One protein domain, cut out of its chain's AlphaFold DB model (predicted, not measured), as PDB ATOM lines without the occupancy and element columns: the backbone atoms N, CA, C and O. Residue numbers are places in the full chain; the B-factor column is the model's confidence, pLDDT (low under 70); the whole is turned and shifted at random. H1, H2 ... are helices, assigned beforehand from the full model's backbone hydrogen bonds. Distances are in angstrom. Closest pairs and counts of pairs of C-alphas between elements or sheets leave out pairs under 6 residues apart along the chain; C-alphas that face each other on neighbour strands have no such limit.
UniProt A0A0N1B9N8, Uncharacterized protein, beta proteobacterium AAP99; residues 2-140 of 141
ATOM      1  N   TYR A   2      68.282  14.321  77.776       90.06
ATOM      2  CA  TYR A   2      68.724  12.972  77.363       90.06
ATOM      3  C   TYR A   2      69.988  12.928  76.475       90.06
ATOM      4  O   TYR A   2      70.917  12.168  76.738       90.06
ATOM      5  N   ALA A   3      70.073  13.784  75.449       92.25
ATOM      6  CA  ALA A   3      71.252  13.851  74.579       92.25
ATOM      7  C   ALA A   3      72.543  14.251  75.325       92.25
ATOM      8  O   ALA A   3      73.610  13.739  75.004       92.25
ATOM      9  N   VAL A   4      72.438  15.122  76.332       94.38
ATOM     10  CA  VAL A   4      73.562  15.561  77.174       94.38
ATOM     11  C   VAL A   4      74.072  14.395  78.021       94.38
ATOM     12  O   VAL A   4      75.271  14.142  78.036       94.38
ATOM     13  N   LEU A   5      73.173  13.629  78.646       95.44
ATOM     14  CA  LEU A   5      73.544  12.459  79.453       95.44
ATOM     15  C   LEU A   5      74.218  11.361  78.621       95.44
ATOM     16  O   LEU A   5      75.182  10.752  79.073       95.44
ATOM     17  N   ARG A   6      73.781  11.149  77.374       96.94
ATOM     18  CA  ARG A   6      74.471  10.220  76.462       96.94
ATOM     19  C   ARG A   6      75.883  10.683  76.114       96.94
ATOM     20  O   ARG A   6      76.793   9.864  76.092       96.94
ATOM     21  N   ARG A   7      76.075  11.982  75.858       96.31
ATOM     22  CA  ARG A   7      77.413  12.551  75.615       96.31
ATOM     23  C   ARG A   7      78.306  12.418  76.844       96.31
ATOM     24  O   ARG A   7      79.483  12.129  76.686       96.31
ATOM     25  N   TYR A   8      77.738  12.609  78.032       98.00
ATOM     26  CA  TYR A   8      78.437  12.412  79.295       98.00
ATOM     27  C   TYR A   8      78.914  10.966  79.467       98.00
ATOM     28  O   TYR A   8      80.108  10.758  79.641       98.00
ATOM     29  N   SER A   9      78.017   9.980  79.328       97.38
ATOM     30  CA  SER A   9      78.386   8.554  79.376       97.38
ATOM     31  C   SER A   9      79.478   8.241  78.360       97.38
ATOM     32  O   SER A   9      80.525   7.733  78.727       97.38
ATOM     33  N   HIS A  10      79.288   8.653  77.103       96.75
ATOM     34  CA  HIS A  10      80.261   8.400  76.043       96.75
ATOM     35  C   HIS A  10      81.643   9.008  76.326       96.75
ATOM     36  O   HIS A  10      82.650   8.415  75.950       96.75
ATOM     37  N   ALA A  11      81.696  10.174  76.978       97.06
ATOM     38  CA  ALA A  11      82.956  10.787  77.379       97.06
ATOM     39  C   ALA A  11      83.677   9.972  78.459       97.06
ATOM     40  O   ALA A  11      84.894   9.843  78.404       97.06
ATOM     41  N   LEU A  12      82.932   9.406  79.412       95.31
ATOM     42  CA  LEU A  12      83.493   8.574  80.479       95.31
ATOM     43  C   LEU A  12      83.834   7.151  80.033       95.31
ATOM     44  O   LEU A  12      84.741   6.546  80.589       95.31
ATOM     45  N   ASP A  13      83.152   6.639  79.011       96.75
ATOM     46  CA  ASP A  13      83.454   5.343  78.396       96.75
ATOM     47  C   ASP A  13      84.696   5.408  77.480       96.75
ATOM     48  O   ASP A  13      85.109   4.405  76.892       96.75
ATOM     49  N   CYS A  14      85.291   6.593  77.302       94.88
ATOM     50  CA  CYS A  14      86.443   6.780  76.436       94.88
ATOM     51  C   CYS A  14      87.740   6.317  77.116       94.88
ATOM     52  O   CYS A  14      88.107   6.807  78.178       94.88
ATOM     53  N   VAL A  15      88.464   5.404  76.458       93.44
ATOM     54  CA  VAL A  15      89.757   4.878  76.940       93.44
ATOM     55  C   VAL A  15      90.862   5.942  76.894       93.44
ATOM     56  O   VAL A  15      91.745   5.963  77.745       93.44
ATOM     57  N   ASP A  16      90.815   6.831  75.902       93.19
ATOM     58  CA  ASP A  16      91.757   7.941  75.762       93.19
ATOM     59  C   ASP A  16      91.315   9.103  76.660       93.19
ATOM     60  O   ASP A  16      90.324   9.784  76.380       93.19
ATOM     61  N   LEU A  17      92.068   9.341  77.737       92.44
ATOM     62  CA  LEU A  17      91.762  10.376  78.723       92.44
ATOM     63  C   LEU A  17      91.863  11.801  78.158       92.44
ATOM     64  O   LEU A  17      91.138  12.683  78.615       92.44
ATOM     65  N   GLY A  18      92.690  12.040  77.138       92.38
ATOM     66  CA  GLY A  18      92.756  13.336  76.458       92.38
ATOM     67  C   GLY A  18      91.503  13.599  75.645       92.38
ATOM     68  O   GLY A  18      90.903  14.676  75.726       92.38
ATOM     69  N   LYS A  19      91.025  12.578  74.935       93.31
ATOM     70  CA  LYS A  19      89.736  12.648  74.249       93.31
ATOM     71  C   LYS A  19      88.574  12.785  75.237       93.31
ATOM     72  O   LYS A  19      87.706  13.630  75.009       93.31
ATOM     73  N   ALA A  20      88.574  12.021  76.330       95.94
ATOM     74  CA  ALA A  20      87.579  12.125  77.396       95.94
ATOM     75  C   ALA A  20      87.532  13.551  77.965       95.94
ATOM     76  O   ALA A  20      86.461  14.154  78.056       95.94
ATOM     77  N   PHE A  21      88.699  14.130  78.263       95.94
ATOM     78  CA  PHE A  21      88.835  15.496  78.756       95.94
ATOM     79  C   PHE A  21      88.214  16.517  77.793       95.94
ATOM     80  O   PHE A  21      87.381  17.326  78.202       95.94
ATOM     81  N   LEU A  22      88.556  16.461  76.501       95.31
ATOM     82  CA  LEU A  22      88.006  17.383  75.499       95.31
ATOM     83  C   LEU A  22      86.489  17.218  75.327       95.31
ATOM     84  O   LEU A  22      85.770  18.208  75.165       95.31
ATOM     85  N   GLN A  23      85.980  15.986  75.389       96.88
ATOM     86  CA  GLN A  23      84.543  15.715  75.329       96.88
ATOM     87  C   GLN A  23      83.804  16.260  76.560       96.88
ATOM     88  O   GLN A  23      82.744  16.871  76.404       96.88
ATOM     89  N   LEU A  24      84.372  16.099  77.760       98.19
ATOM     90  CA  LEU A  24      83.843  16.681  78.994       98.19
ATOM     91  C   LEU A  24      83.907  18.211  78.975       98.19
ATOM     92  O   LEU A  24      82.954  18.854  79.404       98.19
ATOM     93  N   TRP A  25      84.970  18.807  78.429       97.69
ATOM     94  CA  TRP A  25      85.084  20.262  78.301       97.69
ATOM     95  C   TRP A  25      84.004  20.816  77.370       97.69
ATOM     96  O   TRP A  25      83.281  21.741  77.730       97.69
ATOM     97  N   GLY A  26      83.808  20.191  76.206       97.19
ATOM     98  CA  GLY A  26      82.726  20.574  75.297       97.19
ATOM     99  C   GLY A  26      81.330  20.375  75.906       97.19
ATOM    100  O   GLY A  26      80.385  21.085  75.556       97.19
ATOM    101  N   LEU A  27      81.176  19.423  76.832       97.94
ATOM    102  CA  LEU A  27      79.945  19.250  77.597       97.94
ATOM    103  C   LEU A  27      79.771  20.350  78.651       97.94
ATOM    104  O   LEU A  27      78.661  20.859  78.795       97.94
ATOM    105  N   LEU A  28      80.848  20.753  79.332       98.38
ATOM    106  CA  LEU A  28      80.864  21.896  80.243       98.38
ATOM    107  C   LEU A  28      80.372  23.154  79.517       98.38
ATOM    108  O   LEU A  28      79.411  23.769  79.968       98.38
ATOM    109  N   GLU A  29      80.952  23.462  78.352       97.94
ATOM    110  CA  GLU A  29      80.559  24.599  77.509       97.94
ATOM    111  C   GLU A  29      79.102  24.508  77.050       97.94
ATOM    112  O   GLU A  29      78.400  25.518  76.996       97.94
ATOM    113  N   GLN A  30      78.615  23.301  76.741       97.56
ATOM    114  CA  GLN A  30      77.209  23.101  76.410       97.56
ATOM    115  C   GLN A  30      76.298  23.401  77.598       97.56
ATOM    116  O   GLN A  30      75.318  24.122  77.430       97.56
ATOM    117  N   LEU A  31      76.604  22.856  78.776       97.81
ATOM    118  CA  LEU A  31      75.813  23.035  79.994       97.81
ATOM    119  C   LEU A  31      75.808  24.486  80.477       97.81
ATOM    120  O   LEU A  31      74.848  24.911  81.114       97.81
ATOM    121  N   THR A  32      76.849  25.251  80.163       97.94
ATOM    122  CA  THR A  32      76.909  26.686  80.437       97.94
ATOM    123  C   THR A  32      76.448  27.551  79.268       97.94
ATOM    124  O   THR A  32      76.477  28.767  79.411       97.94
ATOM    125  N   ALA A  33      76.022  26.974  78.139       97.31
ATOM    126  CA  ALA A  33      75.660  27.683  76.907       97.31
ATOM    127  C   ALA A  33      76.721  28.712  76.460       97.31
ATOM    128  O   ALA A  33      76.414  29.884  76.235       97.31
ATOM    129  N   THR A  34      77.985  28.286  76.391       97.44
ATOM    130  CA  THR A  34      79.151  29.142  76.106       97.44
ATOM    131  C   THR A  34      80.035  28.646  74.957       97.44
ATOM    132  O   THR A  34      81.159  29.115  74.815       97.44
ATOM    133  N   GLN A  35      79.550  27.755  74.086       94.12
ATOM    134  CA  GLN A  35      80.344  27.154  72.995       94.12
ATOM    135  C   GLN A  35      80.959  28.169  72.011       94.12
ATOM    136  O   GLN A  35      81.898  27.844  71.292       94.12
ATOM    137  N   SER A  36      80.422  29.390  71.947       91.38
ATOM    138  CA  SER A  36      80.934  30.489  71.111       91.38
ATOM    139  C   SER A  36      81.281  31.736  71.932       91.38
ATOM    140  O   SER A  36      81.293  32.847  71.411       91.38
ATOM    141  N   MET A  37      81.511  31.562  73.232       93.69
ATOM    142  CA  MET A  37      81.812  32.636  74.179       93.69
ATOM    143  C   MET A  37      83.225  32.464  74.748       93.69
ATOM    144  O   MET A  37      83.883  31.450  74.522       93.69
ATOM    145  N   SER A  38      83.713  33.458  75.493       94.31
ATOM    146  CA  SER A  38      85.013  33.332  76.151       94.31
ATOM    147  C   SER A  38      84.972  32.294  77.274       94.31
ATOM    148  O   SER A  38      83.968  32.139  77.978       94.31
ATOM    149  N   TYR A  39      86.104  31.626  77.499       94.75
ATOM    150  CA  TYR A  39      86.240  30.661  78.592       94.75
ATOM    151  C   TYR A  39      86.016  31.288  79.966       94.75
ATOM    152  O   TYR A  39      85.530  30.611  80.863       94.75
ATOM    153  N   ASP A  40      86.258  32.588  80.132       95.56
ATOM    154  CA  ASP A  40      85.967  33.282  81.389       95.56
ATOM    155  C   ASP A  40      84.468  33.262  81.729       95.56
ATOM    156  O   ASP A  40      84.091  33.169  82.899       95.56
ATOM    157  N   ILE A  41      83.596  33.293  80.715       96.44
ATOM    158  CA  ILE A  41      82.143  33.175  80.896       96.44
ATOM    159  C   ILE A  41      81.786  31.728  81.252       96.44
ATOM    160  O   ILE A  41      81.015  31.521  82.192       96.44
ATOM    161  N   THR A  42      82.392  30.735  80.585       97.56
ATOM    162  CA  THR A  42      82.251  29.310  80.942       97.56
ATOM    163  C   THR A  42      82.621  29.083  82.407       97.56
ATOM    164  O   THR A  42      81.819  28.554  83.171       97.56
ATOM    165  N   ILE A  43      83.796  29.558  82.833       97.62
ATOM    166  CA  ILE A  43      84.307  29.429  84.205       97.62
ATOM    167  C   ILE A  43      83.371  30.119  85.202       97.62
ATOM    168  O   ILE A  43      83.043  29.561  86.255       97.62
ATOM    169  N   ARG A  44      82.901  31.330  84.883       96.44
ATOM    170  CA  ARG A  44      81.966  32.067  85.738       96.44
ATOM    171  C   ARG A  44      80.664  31.290  85.946       96.44
ATOM    172  O   ARG A  44      80.267  31.115  87.094       96.44
ATOM    173  N   ARG A  45      80.033  30.804  84.872       97.50
ATOM    174  CA  ARG A  45      78.767  30.054  84.945       97.50
ATOM    175  C   ARG A  45      78.956  28.679  85.596       97.50
ATOM    176  O   ARG A  45      78.181  28.309  86.468       97.50
ATOM    177  N   ALA A  46      80.018  27.951  85.255       97.62
ATOM    178  CA  ALA A  46      80.313  26.637  85.832       97.62
ATOM    179  C   ALA A  46      80.671  26.691  87.327       97.62
ATOM    180  O   ALA A  46      80.426  25.736  88.059       97.62
ATOM    181  N   SER A  47      81.228  27.808  87.803       97.19
ATOM    182  CA  SER A  47      81.504  28.009  89.232       97.19
ATOM    183  C   SER A  47      80.281  28.447  90.045       97.19
ATOM    184  O   SER A  47      80.309  28.314  91.266       97.19
ATOM    185  N   PHE A  48      79.205  28.923  89.404       96.88
ATOM    186  CA  PHE A  48      78.002  29.431  90.078       96.88
ATOM    187  C   PHE A  48      77.357  28.392  91.010       96.88
ATOM    188  O   PHE A  48      76.910  28.723  92.104       96.88
ATOM    189  N   VAL A  49      77.353  27.125  90.593       95.62
ATOM    190  CA  VAL A  49      76.712  25.994  91.291       95.62
ATOM    191  C   VAL A  49      77.514  25.456  92.491       95.62
ATOM    192  O   VAL A  49      77.157  24.437  93.087       95.62
ATOM    193  N   PHE A  50      78.605  26.132  92.860       95.19
ATOM    194  CA  PHE A  50      79.447  25.789  94.003       95.19
ATOM    195  C   PHE A  50      79.283  26.806  95.134       95.19
ATOM    196  O   PHE A  50      79.108  28.000  94.899       95.19
ATOM    197  N   ILE A  51      79.384  26.327  96.376       91.50
ATOM    198  CA  ILE A  51      79.403  27.185  97.570       91.50
ATOM    199  C   ILE A  51      80.719  27.978  97.600       91.50
ATOM    200  O   ILE A  51      80.722  29.205  97.671       91.50
ATOM    201  N   GLU A  52      81.850  27.284  97.453       93.25
ATOM    202  CA  GLU A  52      83.189  27.878  97.414       93.25
ATOM    203  C   GLU A  52      83.578  28.296  95.988       93.25
ATOM    204  O   GLU A  52      84.455  27.723  95.339       93.25
ATOM    205  N   GLN A  53      82.898  29.315  95.467       92.56
ATOM    206  CA  GLN A  53      83.083  29.767  94.083       92.56
ATOM    207  C   GLN A  53      84.508  30.198  93.734       92.56
ATOM    208  O   GLN A  53      84.959  29.838  92.646       92.56
ATOM    209  N   PRO A  54      85.247  30.930  94.594       93.88
ATOM    210  CA  PRO A  54      86.628  31.295  94.286       93.88
ATOM    211  C   PRO A  54      87.508  30.065  94.039       93.88
ATOM    212  O   PRO A  54      88.293  30.050  93.094       93.88
ATOM    213  N   TYR A  55      87.313  29.005  94.828       95.81
ATOM    214  CA  TYR A  55      88.038  27.750  94.666       95.81
ATOM    215  C   TYR A  55      87.615  27.004  93.395       95.81
ATOM    216  O   TYR A  55      88.460  26.562  92.617       95.81
ATOM    217  N   ALA A  56      86.310  26.934  93.115       96.81
ATOM    218  CA  ALA A  56      85.801  26.362  91.867       96.81
ATOM    219  C   ALA A  56      86.355  27.084  90.626       96.81
ATOM    220  O   ALA A  56      86.733  26.430  89.656       96.81
ATOM    221  N   ARG A  57      86.457  28.419  90.665       97.06
ATOM    222  CA  ARG A  57      87.061  29.215  89.587       97.06
ATOM    223  C   ARG A  57      88.538  28.920  89.416       97.06
ATOM    224  O   ARG A  57      88.967  28.754  88.285       97.06
ATOM    225  N   LEU A  58      89.296  28.829  90.509       97.19
ATOM    226  CA  LEU A  58      90.718  28.499  90.441       97.19
ATOM    227  C   LEU A  58      90.938  27.143  89.759       97.19
ATOM    228  O   LEU A  58      91.731  27.058  88.824       97.19
ATOM    229  N   ARG A  59      90.182  26.111  90.161       96.75
ATOM    230  CA  ARG A  59      90.251  24.782  89.534       96.75
ATOM    231  C   ARG A  59      89.907  24.830  88.046       96.75
ATOM    232  O   ARG A  59      90.654  24.309  87.229       96.75
ATOM    233  N   LEU A  60      88.818  25.504  87.680       97.88
ATOM    234  CA  LEU A  60      88.410  25.642  86.280       97.88
ATOM    235  C   LEU A  60      89.406  26.453  85.433       97.88
ATOM    236  O   LEU A  60      89.567  26.156  84.253       97.88
ATOM    237  N   SER A  61      90.099  27.435  86.016       97.19
ATOM    238  CA  SER A  61      91.186  28.156  85.341       97.19
ATOM    239  C   SER A  61      92.368  27.237  85.037       97.19
ATOM    240  O   SER A  61      92.859  27.250  83.913       97.19
ATOM    241  N   VAL A  62      92.771  26.384  85.986       94.81
ATOM    242  CA  VAL A  62      93.817  25.372  85.750       94.81
ATOM    243  C   VAL A  62      93.394  24.405  84.640       94.81
ATOM    244  O   VAL A  62      94.167  24.145  83.724       94.81
ATOM    245  N   LEU A  63      92.140  23.939  84.656       96.00
ATOM    246  CA  LEU A  63      91.599  23.052  83.617       96.00
ATOM    247  C   LEU A  63      91.540  23.727  82.236       96.00
ATOM    248  O   LEU A  63      91.793  23.080  81.224       96.00
ATOM    249  N   ARG A  64      91.237  25.029  82.170       95.62
ATOM    250  CA  ARG A  64      91.301  25.810  80.924       95.62
ATOM    251  C   ARG A  64      92.723  25.845  80.372       95.62
ATOM    252  O   ARG A  64      92.923  25.657  79.173       95.62
ATOM    253  N   ASP A  65      93.697  26.111  81.232       92.44
ATOM    254  CA  ASP A  65      95.097  26.212  80.826       92.44
ATOM    255  C   ASP A  65      95.612  24.842  80.358       92.44
ATOM    256  O   ASP A  65      96.256  24.755  79.312       92.44
ATOM    257  N   PHE A  66      95.200  23.766  81.040       91.38
ATOM    258  CA  PHE A  66      95.412  22.386  80.602       91.38
ATOM    259  C   PHE A  66      94.802  22.121  79.221       91.38
ATOM    260  O   PHE A  66      95.511  21.696  78.316       91.38
ATOM    261  N   ARG A  67      93.520  22.456  79.010       90.12
ATOM    262  CA  ARG A  67      92.829  22.312  77.715       90.12
ATOM    263  C   ARG A  67      93.606  22.985  76.589       90.12
ATOM    264  O   ARG A  67      93.727  22.434  75.497       90.12
ATOM    265  N   ASN A  68      94.080  24.203  76.839       89.06
ATOM    266  CA  ASN A  68      94.839  24.970  75.861       89.06
ATOM    267  C   ASN A  68      96.178  24.291  75.563       89.06
ATOM    268  O   ASN A  68      96.531  24.141  74.398       89.06
ATOM    269  N   ALA A  69      96.883  23.816  76.589       84.94
ATOM    270  CA  ALA A  69      98.119  23.070  76.409       84.94
ATOM    271  C   ALA A  69      97.896  21.771  75.613       84.94
ATOM    272  O   ALA A  69      98.626  21.535  74.652       84.94
ATOM    273  N   SER A  70      96.874  20.966  75.926       76.69
ATOM    274  CA  SER A  70      96.577  19.696  75.236       76.69
ATOM    275  C   SER A  70      96.312  19.871  73.738       76.69
ATOM    276  O   SER A  70      96.698  19.024  72.939       76.69
ATOM    277  N   VAL A  71      95.697  20.987  73.334       70.12
ATOM    278  CA  VAL A  71      95.469  21.311  71.914       70.12
ATOM    279  C   VAL A  71      96.770  21.701  71.198       70.12
ATOM    280  O   VAL A  71      96.873  21.533  69.985       70.12
ATOM    281  N   HIS A  72      97.762  22.216  71.929       60.72
ATOM    282  CA  HIS A  72      98.987  22.772  71.355       60.72
ATOM    283  C   HIS A  72     100.224  21.872  71.455       60.72
ATOM    284  O   HIS A  72     101.147  22.081  70.672       60.72
ATOM    285  N   SER A  73     100.278  20.908  72.381       57.25
ATOM    286  CA  SER A  73     101.540  20.218  72.711       57.25
ATOM    287  C   SER A  73     101.652  18.757  72.279       57.25
ATOM    288  O   SER A  73     102.775  18.304  72.128       57.25
ATOM    289  N   GLY A  74     100.572  18.016  72.008       55.66
ATOM    290  CA  GLY A  74     100.655  16.623  71.514       55.66
ATOM    291  C   GLY A  74     101.384  15.610  72.423       55.66
ATOM    292  O   GLY A  74     101.380  14.422  72.118       55.66
ATOM    293  N   GLU A  75     101.992  16.059  73.520       54.84
ATOM    294  CA  GLU A  75     102.680  15.255  74.524       54.84
ATOM    295  C   GLU A  75     101.687  14.740  75.572       54.84
ATOM    296  O   GLU A  75     100.721  15.424  75.924       54.84
ATOM    297  N   GLU A  76     101.941  13.535  76.090       55.97
ATOM    298  CA  GLU A  76     101.241  13.001  77.259       55.97
ATOM    299  C   GLU A  76     101.415  13.965  78.435       55.97
ATOM    300  O   GLU A  76     102.474  14.058  79.056       55.97
ATOM    301  N   GLN A  77     100.359  14.717  78.736       65.19
ATOM    302  CA  GLN A  77     100.355  15.582  79.898       65.19
ATOM    303  C   GLN A  77     100.337  14.737  81.171       65.19
ATOM    304  O   GLN A  77      99.432  13.927  81.391       65.19
ATOM    305  N   ALA A  78     101.318  14.986  82.039       67.69
ATOM    306  CA  ALA A  78     101.333  14.437  83.383       67.69
ATOM    307  C   ALA A  78      99.996  14.724  84.093       67.69
ATOM    308  O   ALA A  78      99.468  15.835  84.028       67.69
ATOM    309  N   ASP A  79      99.478  13.706  84.779       84.38
ATOM    310  CA  ASP A  79      98.294  13.782  85.644       84.38
ATOM    311  C   ASP A  79      96.951  14.066  84.936       84.38
ATOM    312  O   ASP A  79      96.016  14.621  85.518       84.38
ATOM    313  N   ILE A  80      96.819  13.658  83.666       90.69
ATOM    314  CA  ILE A  80      95.570  13.789  82.897       90.69
ATOM    315  C   ILE A  80      94.358  13.151  83.591       90.69
ATOM    316  O   ILE A  80      93.245  13.665  83.488       90.69
ATOM    317  N   GLU A  81      94.569  12.073  84.346       92.69
ATOM    318  CA  GLU A  81      93.524  11.417  85.131       92.69
ATOM    319  C   GLU A  81      92.941  12.356  86.195       92.69
ATOM    320  O   GLU A  81      91.719  12.509  86.273       92.69
ATOM    321  N   ALA A  82      93.784  13.067  86.956       94.00
ATOM    322  CA  ALA A  82      93.304  14.049  87.924       94.00
ATOM    323  C   ALA A  82      92.566  15.207  87.244       94.00
ATOM    324  O   ALA A  82      91.545  15.671  87.757       94.00
ATOM    325  N   GLN A  83      93.022  15.651  86.067       95.00
ATOM    326  CA  GLN A  83      92.340  16.710  85.316       95.00
ATOM    327  C   GLN A  83      90.953  16.265  84.840       95.00
ATOM    328  O   GLN A  83      89.976  16.998  85.012       95.00
ATOM    329  N   VAL A  84      90.840  15.046  84.300       96.19
ATOM    330  CA  VAL A  84      89.555  14.437  83.925       96.19
ATOM    331  C   VAL A  84      88.647  14.316  85.144       96.19
ATOM    332  O   VAL A  84      87.480  14.702  85.072       96.19
ATOM    333  N   PHE A  85      89.170  13.851  86.280       96.44
ATOM    334  CA  PHE A  85      88.403  13.717  87.514       96.44
ATOM    335  C   PHE A  85      87.871  15.066  88.019       96.44
ATOM    336  O   PHE A  85      86.680  15.195  88.314       96.44
ATOM    337  N   LEU A  86      88.717  16.098  88.069       96.44
ATOM    338  CA  LEU A  86      88.313  17.443  88.480       96.44
ATOM    339  C   LEU A  86      87.274  18.040  87.526       96.44
ATOM    340  O   LEU A  86      86.262  18.581  87.978       96.44
ATOM    341  N   LEU A  87      87.475  17.914  86.212       98.00
ATOM    342  CA  LEU A  87      86.520  18.397  85.217       98.00
ATOM    343  C   LEU A  87      85.179  17.662  85.316       98.00
ATOM    344  O   LEU A  87      84.123  18.299  85.280       98.00
ATOM    345  N   LYS A  88      85.211  16.339  85.510       98.25
ATOM    346  CA  LYS A  88      84.024  15.508  85.728       98.25
ATOM    347  C   LYS A  88      83.190  16.031  86.899       98.25
ATOM    348  O   LYS A  88      81.987  16.193  86.723       98.25
ATOM    349  N   GLN A  89      83.802  16.382  88.034       97.88
ATOM    350  CA  GLN A  89      83.074  16.948  89.181       97.88
ATOM    351  C   GLN A  89      82.308  18.234  88.824       97.88
ATOM    352  O   GLN A  89      81.183  18.446  89.280       97.88
ATOM    353  N   HIS A  90      82.904  19.106  88.006       98.31
ATOM    354  CA  HIS A  90      82.250  20.336  87.552       98.31
ATOM    355  C   HIS A  90      81.085  20.056  86.599       98.31
ATOM    356  O   HIS A  90      80.019  20.662  86.736       98.31
ATOM    357  N   VAL A  91      81.266  19.115  85.669       98.50
ATOM    358  CA  VAL A  91      80.207  18.667  84.755       98.50
ATOM    359  C   VAL A  91      79.049  18.039  85.532       98.50
ATOM    360  O   VAL A  91      77.900  18.405  85.299       98.50
ATOM    361  N   GLU A  92      79.327  17.151  86.486       98.44
ATOM    362  CA  GLU A  92      78.310  16.502  87.324       98.44
ATOM    363  C   GLU A  92      77.495  17.515  88.117       98.44
ATOM    364  O   GLU A  92      76.269  17.459  88.093       98.44
ATOM    365  N   ARG A  93      78.143  18.504  88.740       98.12
ATOM    366  CA  ARG A  93      77.422  19.528  89.501       98.12
ATOM    367  C   ARG A  93      76.498  20.380  88.621       98.12
ATOM    368  O   ARG A  93      75.421  20.783  89.061       98.12
ATOM    369  N   LEU A  94      76.881  20.644  87.372       98.00
ATOM    370  CA  LEU A  94      75.996  21.304  86.409       98.00
ATOM    371  C   LEU A  94      74.866  20.381  85.941       98.00
ATOM    372  O   LEU A  94      73.736  20.842  85.808       98.00
ATOM    373  N   LEU A  95      75.136  19.093  85.713       97.88
ATOM    374  CA  LEU A  95      74.094  18.114  85.392       97.88
ATOM    375  C   LEU A  95      73.057  18.033  86.516       97.88
ATOM    376  O   LEU A  95      71.866  18.135  86.234       97.88
ATOM    377  N   GLU A  96      73.497  17.931  87.771       97.62
ATOM    378  CA  GLU A  96      72.639  17.973  88.961       97.62
ATOM    379  C   GLU A  96      71.765  19.232  88.969       97.62
ATOM    380  O   GLU A  96      70.548  19.132  89.124       97.62
ATOM    381  N   PHE A  97      72.357  20.409  88.729       97.31
ATOM    382  CA  PHE A  97      71.617  21.667  88.633       97.31
ATOM    383  C   PHE A  97      70.538  21.619  87.545       97.31
ATOM    384  O   PHE A  97      69.378  21.921  87.824       97.31
ATOM    385  N   HIS A  98      70.890  21.223  86.320       96.81
ATOM    386  CA  HIS A  98      69.939  21.209  85.210       96.81
ATOM    387  C   HIS A  98      68.847  20.148  85.374       96.81
ATOM    388  O   HIS A  98      67.717  20.377  84.958       96.81
ATOM    389  N   ILE A  99      69.157  18.996  85.973       95.75
ATOM    390  CA  ILE A  99      68.167  17.952  86.275       95.75
ATOM    391  C   ILE A  99      67.202  18.442  87.358       95.75
ATOM    392  O   ILE A  99      65.992  18.309  87.196       95.75
ATOM    393  N   ALA A 100      67.714  19.058  88.425       95.69
ATOM    394  CA  ALA A 100      66.901  19.544  89.538       95.69
ATOM    395  C   ALA A 100      65.974  20.717  89.175       95.69
ATOM    396  O   ALA A 100      65.035  20.996  89.914       95.69
ATOM    397  N   HIS A 101      66.238  21.406  88.062       94.56
ATOM    398  CA  HIS A 101      65.460  22.559  87.596       94.56
ATOM    399  C   HIS A 101      64.911  22.355  86.175       94.56
ATOM    400  O   HIS A 101      64.610  23.327  85.481       94.56
ATOM    401  N   CYS A 102      64.809  21.104  85.714       90.50
ATOM    402  CA  CYS A 102      64.389  20.799  84.344       90.50
ATOM    403  C   CYS A 102      62.923  21.159  84.052       90.50
ATOM    404  O   CYS A 102      62.549  21.298  82.892       90.50
ATOM    405  N   ASP A 103      62.112  21.321  85.094       91.69
ATOM    406  CA  ASP A 103      60.730  21.793  85.062       91.69
ATOM    407  C   ASP A 103      60.617  23.328  85.041       91.69
ATOM    408  O   ASP A 103      59.565  23.859  84.687       91.69
ATOM    409  N   ARG A 104      61.684  24.049  85.414       94.56
ATOM    410  CA  ARG A 104      61.682  25.519  85.522       94.56
ATOM    411  C   ARG A 104      62.169  26.239  84.278       94.56
ATOM    412  O   ARG A 104      61.758  27.372  84.058       94.56
ATOM    413  N   TYR A 105      63.052  25.613  83.508       94.69
ATOM    414  CA  TYR A 105      63.655  26.215  82.324       94.69
ATOM    415  C   TYR A 105      63.327  25.375  81.093       94.69
ATOM    416  O   TYR A 105      63.552  24.165  81.074       94.69
ATOM    417  N   ALA A 106      62.840  26.019  80.037       92.50
ATOM    418  CA  ALA A 106      62.491  25.374  78.777       92.50
ATOM    419  C   ALA A 106      63.730  24.922  77.984       92.50
ATOM    420  O   ALA A 106      63.631  24.073  77.094       92.50
ATOM    421  N   SER A 107      64.911  25.476  78.282       93.94
ATOM    422  CA  SER A 107      66.156  25.130  77.595       93.94
ATOM    423  C   SER A 107      67.405  25.293  78.466       93.94
ATOM    424  O   SER A 107      67.404  25.991  79.476       93.94
ATOM    425  N   ILE A 108      68.515  24.689  78.021       94.00
ATOM    426  CA  ILE A 108      69.840  24.890  78.636       94.00
ATOM    427  C   ILE A 108      70.277  26.356  78.536       94.00
ATOM    428  O   ILE A 108      70.946  26.843  79.440       94.00
ATOM    429  N   VAL A 109      69.902  27.054  77.458       94.81
ATOM    430  CA  VAL A 109      70.242  28.470  77.259       94.81
ATOM    431  C   VAL A 109      69.578  29.321  78.339       94.81
ATOM    432  O   VAL A 109      70.266  30.059  79.032       94.81
ATOM    433  N   GLU A 110      68.277  29.134  78.552       95.38
ATOM    434  CA  GLU A 110      67.523  29.836  79.598       95.38
ATOM    435  C   GLU A 110      68.062  29.513  81.003       95.38
ATOM    436  O   GLU A 110      68.311  30.402  81.813       95.38
ATOM    437  N   ALA A 111      68.347  28.237  81.282       96.00
ATOM    438  CA  ALA A 111      68.974  27.841  82.540       96.00
ATOM    439  C   ALA A 111      70.378  28.458  82.717       96.00
ATOM    440  O   ALA A 111      70.774  28.790  83.833       96.00
ATOM    441  N   ALA A 112      71.142  28.640  81.638       94.50
ATOM    442  CA  ALA A 112      72.461  29.263  81.682       94.50
ATOM    443  C   ALA A 112      72.405  30.782  81.909       94.50
ATOM    444  O   ALA A 112      73.314  31.327  82.535       94.50
ATOM    445  N   GLU A 113      71.344  31.465  81.471       94.56
ATOM    446  CA  GLU A 113      71.101  32.872  81.817       94.56
ATOM    447  C   GLU A 113      70.914  33.048  83.328       94.56
ATOM    448  O   GLU A 113      71.392  34.024  83.911       94.56
ATOM    449  N   PHE A 114      70.300  32.070  84.003       95.12
ATOM    450  CA  PHE A 114      70.221  32.078  85.462       95.12
ATOM    451  C   PHE A 114      71.610  32.033  86.117       95.12
ATOM    452  O   PHE A 114      71.834  32.726  87.113       95.12
ATOM    453  N   LEU A 115      72.563  31.294  85.538       95.62
ATOM    454  CA  LEU A 115      73.940  31.189  86.039       95.62
ATOM    455  C   LEU A 115      74.748  32.496  85.903       95.62
ATOM    456  O   LEU A 115      75.843  32.593  86.458       95.62
ATOM    457  N   ASP A 116      74.238  33.509  85.193       93.75
ATOM    458  CA  ASP A 116      74.843  34.850  85.140       93.75
ATOM    459  C   ASP A 116      74.447  35.749  86.317       93.75
ATOM    460  O   ASP A 116      74.939  36.880  86.437       93.75
ATOM    461  N   ASN A 117      73.558  35.280  87.194       93.44
ATOM    462  CA  ASN A 117      73.190  36.046  88.371       93.44
ATOM    463  C   ASN A 117      74.369  36.195  89.344       93.44
ATOM    464  O   ASN A 117      75.269  35.354  89.408       93.44
ATOM    465  N   PRO A 118      74.378  37.279  90.136       90.94
ATOM    466  CA  PRO A 118      75.293  37.382  91.256       90.94
ATOM    467  C   PRO A 118      74.998  36.297  92.293       90.94
ATOM    468  O   PRO A 118      73.871  35.831  92.435       90.94
ATOM    469  N   THR A 119      76.024  35.935  93.050       87.56
ATOM    470  CA  THR A 119      75.973  34.815  93.996       87.56
ATOM    471  C   THR A 119      76.046  35.259  95.450       87.56
ATOM    472  O   THR A 119      75.703  34.496  96.349       87.56
ATOM    473  N   SER A 120      76.437  36.512  95.704       89.44
ATOM    474  CA  SER A 120      76.329  37.106  97.032       89.44
ATOM    475  C   SER A 120      74.941  37.707  97.230       89.44
ATOM    476  O   SER A 120      74.416  38.406  96.359       89.44
ATOM    477  N   ARG A 121      74.364  37.484  98.413       90.25
ATOM    478  CA  ARG A 121      73.056  38.035  98.786       90.25
ATOM    479  C   ARG A 121      72.999  39.552  98.595       90.25
ATOM    480  O   ARG A 121      72.073  40.046  97.973       90.25
ATOM    481  N   ALA A 122      74.042  40.266  99.023       93.38
ATOM    482  CA  ALA A 122      74.134  41.714  98.853       93.38
ATOM    483  C   ALA A 122      74.065  42.149  97.376       93.38
ATOM    484  O   ALA A 122      73.379  43.116  97.049       93.38
ATOM    485  N   ALA A 123      74.739  41.434  96.468       92.19
ATOM    486  CA  ALA A 123      74.698  41.755  95.043       92.19
ATOM    487  C   ALA A 123      73.361  41.359  94.393       92.19
ATOM    488  O   ALA A 123      72.892  42.061  93.495       92.19
ATOM    489  N   ILE A 124      72.724  40.278  94.859       94.25
ATOM    490  CA  ILE A 124      71.361  39.899  94.457       94.25
ATOM    491  C   ILE A 124      70.372  40.992  94.878       94.25
ATOM    492  O   ILE A 124      69.642  41.502  94.030       94.25
ATOM    493  N   ASP A 125      70.401  41.414  96.142       95.88
ATOM    494  CA  ASP A 125      69.521  42.456  96.681       95.88
ATOM    495  C   ASP A 125      69.713  43.780  95.926       95.88
ATOM    496  O   ASP A 125      68.748  44.397  95.471       95.88
ATOM    497  N   GLN A 126      70.966  44.175  95.674       95.69
ATOM    498  CA  GLN A 126      71.274  45.360  94.875       95.69
ATOM    499  C   GLN A 126      70.710  45.260  93.448       95.69
ATOM    500  O   GLN A 126      70.214  46.250  92.901       95.69
ATOM    501  N   ARG A 127      70.784  44.080  92.819       94.62
ATOM    502  CA  ARG A 127      70.239  43.855  91.475       94.62
ATOM    503  C   ARG A 127      68.711  43.908  91.476       94.62
ATOM    504  O   ARG A 127      68.145  44.531  90.579       94.62
ATOM    505  N   ILE A 128      68.056  43.333  92.484       95.81
ATOM    506  CA  ILE A 128      66.597  43.399  92.664       95.81
ATOM    507  C   ILE A 128      66.134  44.856  92.773       95.81
ATOM    508  O   ILE A 128      65.209  45.252  92.064       95.81
ATOM    509  N   GLU A 129      66.790  45.674  93.599       96.12
ATOM    510  CA  GLU A 129      66.414  47.084  93.768       96.12
ATOM    511  C   GLU A 129      66.585  47.894  92.476       96.12
ATOM    512  O   GLU A 129      65.688  48.650  92.088       96.12
ATOM    513  N   LYS A 130      67.678  47.673  91.734       94.56
ATOM    514  CA  LYS A 130      67.880  48.296  90.414       94.56
ATOM    515  C   LYS A 130      66.789  47.903  89.413       94.56
ATOM    516  O   LYS A 130      66.280  48.769  88.704       94.56
ATOM    517  N   LEU A 131      66.399  46.627  89.368       94.62
ATOM    518  CA  LEU A 131      65.346  46.143  88.466       94.62
ATOM    519  C   LEU A 131      63.963  46.697  88.839       94.62
ATOM    520  O   LEU A 131      63.206  47.096  87.953       94.62
ATOM    521  N   LYS A 132      63.640  46.792  90.136       95.38
ATOM    522  CA  LYS A 132      62.403  47.440  90.610       95.38
ATOM    523  C   LYS A 132      62.333  48.906  90.187       95.38
ATOM    524  O   LYS A 132      61.262  49.359  89.783       95.38
ATOM    525  N   LEU A 133      63.449  49.638  90.275       94.06
ATOM    526  CA  LEU A 133      63.531  51.026  89.827       94.06
ATOM    527  C   LEU A 133      63.352  51.132  88.308       94.06
ATOM    528  O   LEU A 133      62.502  51.896  87.860       94.06
ATOM    529  N   ALA A 134      64.085  50.331  87.528       94.06
ATOM    530  CA  ALA A 134      63.997  50.320  86.066       94.06
ATOM    531  C   ALA A 134      62.568  50.042  85.571       94.06
ATOM    532  O   ALA A 134      62.079  50.722  84.671       94.06
ATOM    533  N   ARG A 135      61.850  49.115  86.224       94.25
ATOM    534  CA  ARG A 135      60.451  48.797  85.900       94.25
ATOM    535  C   ARG A 135      59.533  50.025  85.942       94.25
ATOM    536  O   ARG A 135      58.598  50.091  85.156       94.25
ATOM    537  N   ARG A 136      59.800  51.017  86.803       92.31
ATOM    538  CA  ARG A 136      58.995  52.254  86.880       92.31
ATOM    539  C   ARG A 136      59.086  53.111  85.614       92.31
ATOM    540  O   ARG A 136      58.159  53.860  85.341       92.31
ATOM    541  N   TYR A 137      60.179  53.001  84.863       90.75
ATOM    542  CA  TYR A 137      60.391  53.760  83.627       90.75
ATOM    543  C   TYR A 137      59.868  53.033  82.384       90.75
ATOM    544  O   TYR A 137      59.581  53.686  81.390       90.75
ATOM    545  N   VAL A 138      59.718  51.703  82.439       88.31
ATOM    546  CA  VAL A 138      59.226  50.889  81.312       88.31
ATOM    547  C   VAL A 138      57.698  50.771  81.305       88.31
ATOM    548  O   VAL A 138      57.108  50.678  80.244       88.31
ATOM    549  N   VAL A 139      57.037  50.825  82.468       63.75
ATOM    550  CA  VAL A 139      55.563  50.719  82.575       63.75
ATOM    551  C   VAL A 139      54.828  51.988  82.091       63.75
ATOM    552  O   VAL A 139      53.608  51.982  81.979       63.75
ATOM    553  N   ASN A 140      55.555  53.060  81.759       55.16
ATOM    554  CA  ASN A 140      55.001  54.292  81.180       55.16
ATOM    555  C   ASN A 140      55.219  54.409  79.652       55.16
ATOM    556  O   ASN A 140      55.109  55.514  79.119       55.16
TER     557      ASN A 140
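AT A GLANCE: This is residues 2 to 140 of the 141 residues of an uncharacterized protein of beta proteobacterium AAP99 (UniProt A0A0N1B9N8). Three helices, H1, H2 and H5, run side by side as a small bundle, and the helical hairpin of H3 and H4 packs across H2 and H5 on the side away from H1. The short H6 sits by the last residues of H2, and beyond it residues 120 to 125 and 128 to 140, mostly H7, stick out as an arm that makes much of the length. The printed part has 139 residues with seven named helices, H1 to H7 in order, and no named strand; its class is all helix. It is only just compact, close to loose, with a radius of gyration of the C-alphas of 17.2 A, and spans 61 by 30 by 26 A.

IN THESE COORDINATES: H1 covers residues 2 to 12 and begins at C-alpha 2, (68.724, 12.972, 77.363). H2, residues 17 to 31, is 20.4 A long from first to last C-alpha. H3 covers residues 39 to 48. H4, residues 53 to 73, is 29.8 A long and begins at C-alpha 53, (83.083, 29.767, 94.083). H5, residues 80 to 100, is 30.0 A long. H6 covers residues 108 to 114. H7, residues 121 to 138, is 25.7 A long and ends at C-alpha 138, (59.226, 50.889, 81.312).

HOW THE PARTS SIT: H1, H2 and H5 form a bundle, helices running beside each other. H1 and H2, a hairpin, touch at a shallow tilt of 24 degrees, opposite ways; their closest C-alphas, Ala 11 and Ala 20, are 4.8 A apart. H2 and H5 touch at a shallow tilt of 26 degrees, the same way, closest at C-alphas Phe 21 and Val 84, 5.3 A. H1 and H5 are near each other. H3 and H4, also a hairpin, touch at 34.6 degrees, only just shallow, closest at C-alphas Ser 47 and Ala 56, 5.3 A. H4 touches H5 at a steep tilt of 52 degrees, with residues 59 to 66 alone, closest at C-alphas Leu 63 and Gln 83, 6.6 A. H2 and H6 only just touch, with 3 pairs of C-alphas within 8 A, the closest being Leu 31 and Ile 108, 6.4 A. H7 touches no helix. Every O i to N i+4 pair is within hydrogen-bond range in H1 to H6; in H7, 12 of 14 are.

THE WHOLE: The C-alphas of Glu 76 and Asn 140, the two farthest apart, are 62.1 A apart. Without the stretches that stand free, the body spans 46 by 32 by 25 A. The printed part has no cut, and no link between helices is long. The mean pLDDT of the printed part is 92.3; residues 72 to 78 and 139 to 140 are under 70.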